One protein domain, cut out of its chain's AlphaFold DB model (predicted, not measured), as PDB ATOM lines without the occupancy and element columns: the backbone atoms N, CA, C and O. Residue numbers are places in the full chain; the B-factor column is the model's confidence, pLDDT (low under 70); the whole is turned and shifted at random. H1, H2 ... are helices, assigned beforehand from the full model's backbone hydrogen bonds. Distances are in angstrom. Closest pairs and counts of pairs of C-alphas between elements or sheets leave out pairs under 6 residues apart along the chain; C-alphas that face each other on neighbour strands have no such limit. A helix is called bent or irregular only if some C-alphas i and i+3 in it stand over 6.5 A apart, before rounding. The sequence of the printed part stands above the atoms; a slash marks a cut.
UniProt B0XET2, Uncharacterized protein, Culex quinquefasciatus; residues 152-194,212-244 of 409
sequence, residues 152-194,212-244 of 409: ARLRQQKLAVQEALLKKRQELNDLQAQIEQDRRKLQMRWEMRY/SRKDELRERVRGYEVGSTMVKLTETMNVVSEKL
ATOM      1  N   ALA A 152     222.308 185.912 196.989       92.38
ATOM      2  CA  ALA A 152     223.132 186.807 196.175       92.38
ATOM      3  C   ALA A 152     222.948 188.287 196.562       92.38
ATOM      4  O   ALA A 152     223.930 189.014 196.710       92.38
ATOM      5  N   ARG A 153     221.702 188.717 196.814       93.44
ATOM      6  CA  ARG A 153     221.394 190.089 197.250       93.44
ATOM      7  C   ARG A 153     221.957 190.404 198.634       93.44
ATOM      8  O   ARG A 153     222.531 191.472 198.813       93.44
ATOM      9  N   LEU A 154     221.866 189.469 199.581       93.81
ATOM     10  CA  LEU A 154     222.452 189.642 200.915       93.81
ATOM     11  C   LEU A 154     223.983 189.740 200.865       93.81
ATOM     12  O   LEU A 154     224.566 190.586 201.538       93.81
ATOM     13  N   ARG A 155     224.648 188.934 200.024       95.25
ATOM     14  CA  ARG A 155     226.103 189.036 199.813       95.25
ATOM     15  C   ARG A 155     226.500 190.390 199.226       95.25
ATOM     16  O   ARG A 155     227.465 190.987 199.689       95.25
ATOM     17  N   GLN A 156     225.738 190.891 198.255       96.38
ATOM     18  CA  GLN A 156     225.985 192.203 197.659       96.38
ATOM     19  C   GLN A 156     225.773 193.345 198.665       96.38
ATOM     20  O   GLN A 156     226.588 194.260 198.726       96.38
ATOM     21  N   GLN A 157     224.731 193.268 199.501       96.12
ATOM     22  CA  GLN A 157     224.509 194.236 200.581       96.12
ATOM     23  C   GLN A 157     225.645 194.215 201.608       96.12
ATOM     24  O   GLN A 157     226.127 195.274 202.003       96.12
ATOM     25  N   LYS A 158     226.127 193.026 201.993       95.44
ATOM     26  CA  LYS A 158     227.256 192.886 202.920       95.44
ATOM     27  C   LYS A 158     228.527 193.549 202.380       95.44
ATOM     28  O   LYS A 158     229.179 194.288 203.112       95.44
ATOM     29  N   LEU A 159     228.850 193.328 201.103       97.12
ATOM     30  CA  LEU A 159     230.007 193.956 200.456       97.12
ATOM     31  C   LEU A 159     229.877 195.486 200.408       97.12
ATOM     32  O   LEU A 159     230.820 196.181 200.776       97.12
ATOM     33  N   ALA A 160     228.698 196.012 200.063       96.06
ATOM     34  CA  ALA A 160     228.461 197.457 200.030       96.06
ATOM     35  C   ALA A 160     228.632 198.121 201.411       96.06
ATOM     36  O   ALA A 160     229.209 199.203 201.520       96.06
ATOM     37  N   VAL A 161     228.173 197.464 202.483       96.06
ATOM     38  CA  VAL A 161     228.373 197.950 203.860       96.06
ATOM     39  C   VAL A 161     229.855 197.921 204.245       96.06
ATOM     40  O   VAL A 161     230.352 198.868 204.853       96.06
ATOM     41  N   GLN A 162     230.584 196.871 203.859       96.38
ATOM     42  CA  GLN A 162     232.015 196.748 204.139       96.38
ATOM     43  C   GLN A 162     232.845 197.827 203.421       96.38
ATOM     44  O   GLN A 162     233.735 198.424 204.029       96.38
ATOM     45  N   GLU A 163     232.526 198.133 202.161       97.75
ATOM     46  CA  GLU A 163     233.153 199.228 201.408       97.75
ATOM     47  C   GLU A 163     232.860 200.599 202.036       97.75
ATOM     48  O   GLU A 163     233.765 201.426 202.182       97.75
ATOM     49  N   ALA A 164     231.620 200.833 202.480       95.75
ATOM     50  CA  ALA A 164     231.245 202.071 203.162       95.75
ATOM     51  C   ALA A 164     232.003 202.265 204.489       95.75
ATOM     52  O   ALA A 164     232.447 203.378 204.788       95.75
ATOM     53  N   LEU A 165     232.205 201.192 205.262       95.06
ATOM     54  CA  LEU A 165     232.986 201.231 206.502       95.06
ATOM     55  C   LEU A 165     234.469 201.521 206.247       95.06
ATOM     56  O   LEU A 165     235.056 202.348 206.943       95.06
ATOM     57  N   LEU A 166     235.070 200.905 205.223       97.12
ATOM     58  CA  LEU A 166     236.454 201.202 204.836       97.12
ATOM     59  C   LEU A 166     236.628 202.671 204.437       97.12
ATOM     60  O   LEU A 166     237.574 203.317 204.890       97.12
ATOM     61  N   LYS A 167     235.676 203.226 203.676       97.25
ATOM     62  CA  LYS A 167     235.673 204.650 203.322       97.25
ATOM     63  C   LYS A 167     235.596 205.547 204.562       97.25
ATOM     64  O   LYS A 167     236.377 206.486 204.686       97.25
ATOM     65  N   LYS A 168     234.713 205.236 205.519       95.06
ATOM     66  CA  LYS A 168     234.591 205.997 206.777       95.06
ATOM     67  C   LYS A 168     235.842 205.915 207.647       95.06
ATOM     68  O   LYS A 168     236.227 206.906 208.263       95.06
ATOM     69  N   ARG A 169     236.509 204.761 207.669       95.44
ATOM     70  CA  ARG A 169     237.788 204.594 208.366       95.44
ATOM     71  C   ARG A 169     238.886 205.466 207.756       95.44
ATOM     72  O   ARG A 169     239.674 206.042 208.498       95.44
ATOM     73  N   GLN A 170     238.921 205.585 206.431       97.38
ATOM     74  CA  GLN A 170     239.866 206.467 205.750       97.38
ATOM     75  C   GLN A 170     239.588 207.946 206.060       97.38
ATOM     76  O   GLN A 170     240.507 208.650 206.462       97.38
ATOM     77  N   GLU A 171     238.320 208.377 206.022       96.50
ATOM     78  CA  GLU A 171     237.916 209.738 206.425       96.50
ATOM     79  C   GLU A 171     238.334 210.074 207.874       96.50
ATOM     80  O   GLU A 171     238.774 211.187 208.156       96.50
ATOM     81  N   LEU A 172     238.237 209.113 208.805       94.50
ATOM     82  CA  LEU A 172     238.692 209.294 210.191       94.50
ATOM     83  C   LEU A 172     240.214 209.462 210.301       94.50
ATOM     84  O   LEU A 172     240.672 210.298 211.079       94.50
ATOM     85  N   ASN A 173     240.988 208.699 209.528       95.38
ATOM     86  CA  ASN A 173     242.447 208.824 209.509       95.38
ATOM     87  C   ASN A 173     242.884 210.182 208.934       95.38
ATOM     88  O   ASN A 173     243.773 210.823 209.494       95.38
ATOM     89  N   ASP A 174     242.226 210.651 207.870       96.69
ATOM     90  CA  ASP A 174     242.498 211.962 207.271       96.69
ATOM     91  C   ASP A 174     242.194 213.100 208.263       96.69
ATOM     92  O   ASP A 174     242.980 214.040 208.412       96.69
ATOM     93  N   LEU A 175     241.095 212.990 209.022       95.62
ATOM     94  CA  LEU A 175     240.762 213.938 210.090       95.62
ATOM     95  C   LEU A 175     241.791 213.931 211.228       95.62
ATOM     96  O   LEU A 175     242.145 214.996 211.734       95.62
ATOM     97  N   GLN A 176     242.290 212.761 211.631       94.25
ATOM     98  CA  GLN A 176     243.346 212.668 212.645       94.25
ATOM     99  C   GLN A 176     244.646 213.326 212.172       94.25
ATOM    100  O   GLN A 176     245.241 214.103 212.922       94.25
ATOM    101  N   ALA A 177     245.041 213.098 210.917       96.12
ATOM    102  CA  ALA A 177     246.203 213.752 210.320       96.12
ATOM    103  C   ALA A 177     246.046 215.285 210.293       96.12
ATOM    104  O   ALA A 177     246.991 216.012 210.613       96.12
ATOM    105  N   GLN A 178     244.842 215.784 209.991       96.12
ATOM    106  CA  GLN A 178     244.541 217.216 210.026       96.12
ATOM    107  C   GLN A 178     244.662 217.800 211.443       96.12
ATOM    108  O   GLN A 178     245.279 218.851 211.624       96.12
ATOM    109  N   ILE A 179     244.128 217.109 212.459       93.38
ATOM    110  CA  ILE A 179     244.226 217.529 213.866       93.38
ATOM    111  C   ILE A 179     245.693 217.614 214.308       93.38
ATOM    112  O   ILE A 179     246.089 218.583 214.961       93.38
ATOM    113  N   GLU A 180     246.523 216.638 213.939       96.25
ATOM    114  CA  GLU A 180     247.953 216.672 214.255       96.25
ATOM    115  C   GLU A 180     248.683 217.816 213.547       96.25
ATOM    116  O   GLU A 180     249.526 218.482 214.159       96.25
ATOM    117  N   GLN A 181     248.351 218.081 212.281       97.38
ATOM    118  CA  GLN A 181     248.913 219.203 211.535       97.38
ATOM    119  C   GLN A 181     248.558 220.543 212.194       97.38
ATOM    120  O   GLN A 181     249.425 221.408 212.345       97.38
ATOM    121  N   ASP A 182     247.310 220.713 212.625       94.69
ATOM    122  CA  ASP A 182     246.858 221.936 213.283       94.69
ATOM    123  C   ASP A 182     247.481 222.094 214.675       94.69
ATOM    124  O   ASP A 182     247.903 223.197 215.033       94.69
ATOM    125  N   ARG A 183     247.679 220.995 215.414       93.56
ATOM    126  CA  ARG A 183     248.434 221.006 216.676       93.56
ATOM    127  C   ARG A 183     249.871 221.489 216.470       93.56
ATOM    128  O   ARG A 183     250.340 222.323 217.238       93.56
ATOM    129  N   ARG A 184     250.555 221.024 215.415       96.50
ATOM    130  CA  ARG A 184     251.917 221.484 215.070       96.50
ATOM    131  C   ARG A 184     251.943 222.966 214.687       96.50
ATOM    132  O   ARG A 184     252.833 223.686 215.123       96.50
ATOM    133  N   LYS A 185     250.958 223.453 213.920       95.75
ATOM    134  CA  LYS A 185     250.842 224.888 213.589       95.75
ATOM    135  C   LYS A 185     250.628 225.750 214.833       95.75
ATOM    136  O   LYS A 185     251.229 226.818 214.936       95.75
ATOM    137  N   LEU A 186     249.778 225.308 215.762       92.31
ATOM    138  CA  LEU A 186     249.546 226.007 217.027       92.31
ATOM    139  C   LEU A 186     250.804 226.024 217.894       92.31
ATOM    140  O   LEU A 186     251.138 227.077 218.430       92.31
ATOM    141  N   GLN A 187     251.528 224.907 217.960       93.88
ATOM    142  CA  GLN A 187     252.800 224.827 218.671       93.88
ATOM    143  C   GLN A 187     253.831 225.811 218.096       93.88
ATOM    144  O   GLN A 187     254.369 226.617 218.846       93.88
ATOM    145  N   MET A 188     254.012 225.849 216.771       93.25
ATOM    146  CA  MET A 188     254.914 226.813 216.118       93.25
ATOM    147  C   MET A 188     254.504 228.272 216.382       93.25
ATOM    148  O   MET A 188     255.355 229.124 216.612       93.25
ATOM    149  N   ARG A 189     253.199 228.592 216.372       88.81
ATOM    150  CA  ARG A 189     252.716 229.944 216.720       88.81
ATOM    151  C   ARG A 189     252.982 230.302 218.181       88.81
ATOM    152  O   ARG A 189     253.182 231.477 218.476       88.81
ATOM    153  N   TRP A 190     252.916 229.322 219.077       86.62
ATOM    154  CA  TRP A 190     253.194 229.509 220.495       86.62
ATOM    155  C   TRP A 190     254.690 229.746 220.732       86.62
ATOM    156  O   TRP A 190     255.046 230.726 221.376       86.62
ATOM    157  N   GLU A 191     255.557 228.941 220.111       90.06
ATOM    158  CA  GLU A 191     257.020 229.100 220.155       90.06
ATOM    159  C   GLU A 191     257.462 230.458 219.572       90.06
ATOM    160  O   GLU A 191     258.188 231.201 220.227       90.06
ATOM    161  N   MET A 192     256.915 230.866 218.417       86.75
ATOM    162  CA  MET A 192     257.192 232.182 217.812       86.75
ATOM    163  C   MET A 192     256.760 233.364 218.695       86.75
ATOM    164  O   MET A 192     257.416 234.404 218.685       86.75
ATOM    165  N   ARG A 193     255.663 233.228 219.459       85.12
ATOM    166  CA  ARG A 193     255.230 234.258 220.423       85.12
ATOM    167  C   ARG A 193     256.125 234.314 221.658       85.12
ATOM    168  O   ARG A 193     256.313 235.391 222.208       85.12
ATOM    169  N   TYR A 194     256.661 233.179 222.095       81.38
ATOM    170  CA  TYR A 194     257.484 233.113 223.301       81.38
ATOM    171  C   TYR A 194     258.916 233.623 223.065       81.38
ATOM    172  O   TYR A 194     259.510 234.225 223.958       81.38
ATOM    173  N   SER A 212     237.720 231.839 224.408       86.44
ATOM    174  CA  SER A 212     236.833 231.751 223.237       86.44
ATOM    175  C   SER A 212     237.254 230.642 222.263       86.44
ATOM    176  O   SER A 212     236.398 229.968 221.686       86.44
ATOM    177  N   ARG A 213     238.563 230.410 222.083       81.25
ATOM    178  CA  ARG A 213     239.074 229.314 221.239       81.25
ATOM    179  C   ARG A 213     238.866 227.941 221.873       81.25
ATOM    180  O   ARG A 213     238.615 226.972 221.153       81.25
ATOM    181  N   LYS A 214     238.969 227.829 223.202       80.19
ATOM    182  CA  LYS A 214     238.665 226.581 223.920       80.19
ATOM    183  C   LYS A 214     237.206 226.185 223.727       80.19
ATOM    184  O   LYS A 214     236.941 225.003 223.515       80.19
ATOM    185  N   ASP A 215     236.283 227.139 223.753       79.44
ATOM    186  CA  ASP A 215     234.860 226.863 223.556       79.44
ATOM    187  C   ASP A 215     234.536 226.395 222.132       79.44
ATOM    188  O   ASP A 215     233.828 225.395 221.970       79.44
ATOM    189  N   GLU A 216     235.148 226.998 221.110       85.00
ATOM    190  CA  GLU A 216     235.023 226.546 219.716       85.00
ATOM    191  C   GLU A 216     235.555 225.108 219.531       85.00
ATOM    192  O   GLU A 216     234.927 224.258 218.890       85.00
ATOM    193  N   LEU A 217     236.691 224.782 220.158       73.81
ATOM    194  CA  LEU A 217     237.254 223.427 220.162       73.81
ATOM    195  C   LEU A 217     236.344 222.419 220.878       73.81
ATOM    196  O   LEU A 217     236.146 221.312 220.371       73.81
ATOM    197  N   ARG A 218     235.751 222.787 222.021       74.50
ATOM    198  CA  ARG A 218     234.779 221.936 222.736       74.50
ATOM    199  C   ARG A 218     233.527 221.675 221.898       74.50
ATOM    200  O   ARG A 218     232.946 220.595 221.994       74.50
ATOM    201  N   GLU A 219     233.081 222.645 221.107       77.88
ATOM    202  CA  GLU A 219     231.931 222.482 220.215       77.88
ATOM    203  C   GLU A 219     232.254 221.551 219.036       77.88
ATOM    204  O   GLU A 219     231.497 220.617 218.763       77.88
ATOM    205  N   ARG A 220     233.437 221.695 218.420       74.69
ATOM    206  CA  ARG A 220     233.898 220.773 217.365       74.69
ATOM    207  C   ARG A 220     234.063 219.343 217.878       74.69
ATOM    208  O   ARG A 220     233.595 218.415 217.223       74.69
ATOM    209  N   VAL A 221     234.673 219.148 219.050       71.94
ATOM    210  CA  VAL A 221     234.839 217.815 219.664       71.94
ATOM    211  C   VAL A 221     233.485 217.159 219.944       71.94
ATOM    212  O   VAL A 221     233.311 215.987 219.610       71.94
ATOM    213  N   ARG A 222     232.498 217.917 220.444       68.81
ATOM    214  CA  ARG A 222     231.122 217.418 220.618       68.81
ATOM    215  C   ARG A 222     230.507 216.931 219.303       68.81
ATOM    216  O   ARG A 222     229.863 215.886 219.293       68.81
ATOM    217  N   GLY A 223     230.747 217.627 218.191       69.81
ATOM    218  CA  GLY A 223     230.317 217.171 216.863       69.81
ATOM    219  C   GLY A 223     230.945 215.833 216.439       69.81
ATOM    220  O   GLY A 223     230.269 214.984 215.855       69.81
ATOM    221  N   TYR A 224     232.219 215.604 216.772       64.12
ATOM    222  CA  TYR A 224     232.936 214.370 216.422       64.12
ATOM    223  C   TYR A 224     232.572 213.168 217.307       64.12
ATOM    224  O   TYR A 224     232.526 212.041 216.806       64.12
ATOM    225  N   GLU A 225     232.274 213.371 218.593       58.66
ATOM    226  CA  GLU A 225     231.843 212.290 219.496       58.66
ATOM    227  C   GLU A 225     230.527 211.652 219.028       58.66
ATOM    228  O   GLU A 225     230.409 210.423 218.989       58.66
ATOM    229  N   VAL A 226     229.580 212.467 218.553       59.75
ATOM    230  CA  VAL A 226     228.319 211.985 217.968       59.75
ATOM    231  C   VAL A 226     228.586 211.140 216.715       59.75
ATOM    232  O   VAL A 226     228.047 210.040 216.582       59.75
ATOM    233  N   GLY A 227     229.496 211.571 215.837       55.25
ATOM    234  CA  GLY A 227     229.894 210.789 214.659       55.25
ATOM    235  C   GLY A 227     230.571 209.455 215.005       55.25
ATOM    236  O   GLY A 227     230.278 208.430 214.386       55.25
ATOM    237  N   SER A 228     231.430 209.433 216.030       56.62
ATOM    238  CA  SER A 228     232.120 208.217 216.488       56.62
ATOM    239  C   SER A 228     231.152 207.172 217.046       56.62
ATOM    240  O   SER A 228     231.322 205.977 216.793       56.62
ATOM    241  N   THR A 229     230.122 207.602 217.779       54.50
ATOM    242  CA  THR A 229     229.109 206.686 218.325       54.50
ATOM    243  C   THR A 229     228.275 206.017 217.230       54.50
ATOM    244  O   THR A 229     228.061 204.809 217.304       54.50
ATOM    245  N   MET A 230     227.899 206.735 216.165       48.75
ATOM    246  CA  MET A 230     227.154 206.156 215.036       48.75
ATOM    247  C   MET A 230     227.940 205.088 214.261       48.75
ATOM    248  O   MET A 230     227.375 204.059 213.885       48.75
ATOM    249  N   VAL A 231     229.238 205.306 214.026       53.84
ATOM    250  CA  VAL A 231     230.085 204.319 213.331       53.84
ATOM    251  C   VAL A 231     230.203 203.036 214.162       53.84
ATOM    252  O   VAL A 231     230.014 201.945 213.630       53.84
ATOM    253  N   LYS A 232     230.393 203.163 215.481       62.47
ATOM    254  CA  LYS A 232     230.479 202.021 216.409       62.47
ATOM    255  C   LYS A 232     229.180 201.216 216.483       62.47
ATOM    256  O   LYS A 232     229.232 199.991 216.482       62.47
ATOM    257  N   LEU A 233     228.031 201.894 216.483       55.50
ATOM    258  CA  LEU A 233     226.709 201.253 216.476       55.50
ATOM    259  C   LEU A 233     226.469 200.447 215.188       55.50
ATOM    260  O   LEU A 233     225.817 199.410 215.199       55.50
ATOM    261  N   THR A 234     227.042 200.899 214.071       56.72
ATOM    262  CA  THR A 234     226.945 200.197 212.785       56.72
ATOM    263  C   THR A 234     227.839 198.951 212.758       56.72
ATOM    264  O   THR A 234     227.445 197.905 212.242       56.72
ATOM    265  N   GLU A 235     229.035 199.026 213.349       62.06
ATOM    266  CA  GLU A 235     229.954 197.886 213.466       62.06
ATOM    267  C   GLU A 235     229.405 196.788 214.392       62.06
ATOM    268  O   GLU A 235     229.463 195.609 214.032       62.06
ATOM    269  N   THR A 236     228.804 197.141 215.535       61.56
ATOM    270  CA  THR A 236     228.184 196.158 216.444       61.56
ATOM    271  C   THR A 236     226.987 195.463 215.800       61.56
ATOM    272  O   THR A 236     226.883 194.234 215.856       61.56
ATOM    273  N   MET A 237     226.134 196.205 215.086       58.72
ATOM    274  CA  MET A 237     225.015 195.625 214.334       58.72
ATOM    275  C   MET A 237     225.473 194.633 213.251       58.72
ATOM    276  O   MET A 237     224.803 193.621 213.022       58.72
ATOM    277  N   ASN A 238     226.632 194.857 212.627       57.38
ATOM    278  CA  ASN A 238     227.200 193.922 211.653       57.38
ATOM    279  C   ASN A 238     227.716 192.633 212.308       57.38
ATOM    280  O   ASN A 238     227.445 191.548 211.794       57.38
ATOM    281  N   VAL A 239     228.383 192.720 213.463       63.72
ATOM    282  CA  VAL A 239     228.848 191.536 214.215       63.72
ATOM    283  C   VAL A 239     227.667 190.689 214.702       63.72
ATOM    284  O   VAL A 239     227.707 189.459 214.633       63.72
ATOM    285  N   VAL A 240     226.589 191.332 215.159       63.16
ATOM    286  CA  VAL A 240     225.346 190.644 215.546       63.16
ATOM    287  C   VAL A 240     224.701 189.961 214.336       63.16
ATOM    288  O   VAL A 240     224.297 188.802 214.430       63.16
ATOM    289  N   SER A 241     224.671 190.636 213.185       59.81
ATOM    290  CA  SER A 241     224.118 190.085 211.942       59.81
ATOM    291  C   SER A 241     224.919 188.886 211.421       59.81
ATOM    292  O   SER A 241     224.330 187.908 210.966       59.81
ATOM    293  N   GLU A 242     226.252 188.908 211.529       59.72
ATOM    294  CA  GLU A 242     227.101 187.765 211.163       59.72
ATOM    295  C   GLU A 242     226.884 186.561 212.079       59.72
ATOM    296  O   GLU A 242     226.770 185.437 211.589       59.72
ATOM    297  N   LYS A 243     226.768 186.779 213.395       60.75
ATOM    298  CA  LYS A 243     226.503 185.692 214.346       60.75
ATOM    299  C   LYS A 243     225.149 185.037 214.089       60.75
ATOM    300  O   LYS A 243     225.098 183.813 214.029       60.75
ATOM    301  N   LEU A 244     224.100 185.833 213.863       55.84
ATOM    302  CA  LEU A 244     222.764 185.337 213.506       55.84
ATOM    303  C   LEU A 244     222.768 184.556 212.183       55.84
ATOM    304  O   LEU A 244     222.074 183.549 212.057       55.84
TER     305      LEU A 244
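Overview. This is residues 152 to 194 and 212 to 244 of the 409 residues of an uncharacterized protein of Culex quinquefasciatus (UniProt B0XET2). Two long helices run side by side in opposite directions and cross at a small angle, a loose pair with H1 making the longest axis. The printed part has 76 residues in two named helices, H1 then H2, with no named strand; the class is all helix. It is extended, with a radius of gyration of the C-alphas of 18.4 A, and a rod spanning 63 by 20 by 16 A.

Arrangement. H1, residues 152 to 194, and H2, residues 212 to 244, are near each other, with 16 pairs of C-alphas within 10 A; their closest C-alphas are 8.0 A apart. Residues 152 to 157 and 173 to 194 of H1 stand free, and so do residues 212 to 223 of H2. Every O i to N i+4 pair is within hydrogen-bond range in H1, and 28 of 29 are in H2.

Along the chain. H1 begins at C-alpha 152 (223.132, 186.807, 196.175) and measures 63.7 A from first to last C-alpha. H2 measures 49.5 A and ends at C-alpha 244 (222.764, 185.337, 213.506). Neither helix is bent.

Size, cuts and confidence. The C-alphas of Ala 152 and Tyr 194 are the two farthest apart, at 63.7 A. Residues 195 to 211 are not printed; C-alphas 194 and 212 are 20.7 A apart across the cut. The mean pLDDT of the printed part is 81.6, and residues 222 to 244 are under 70.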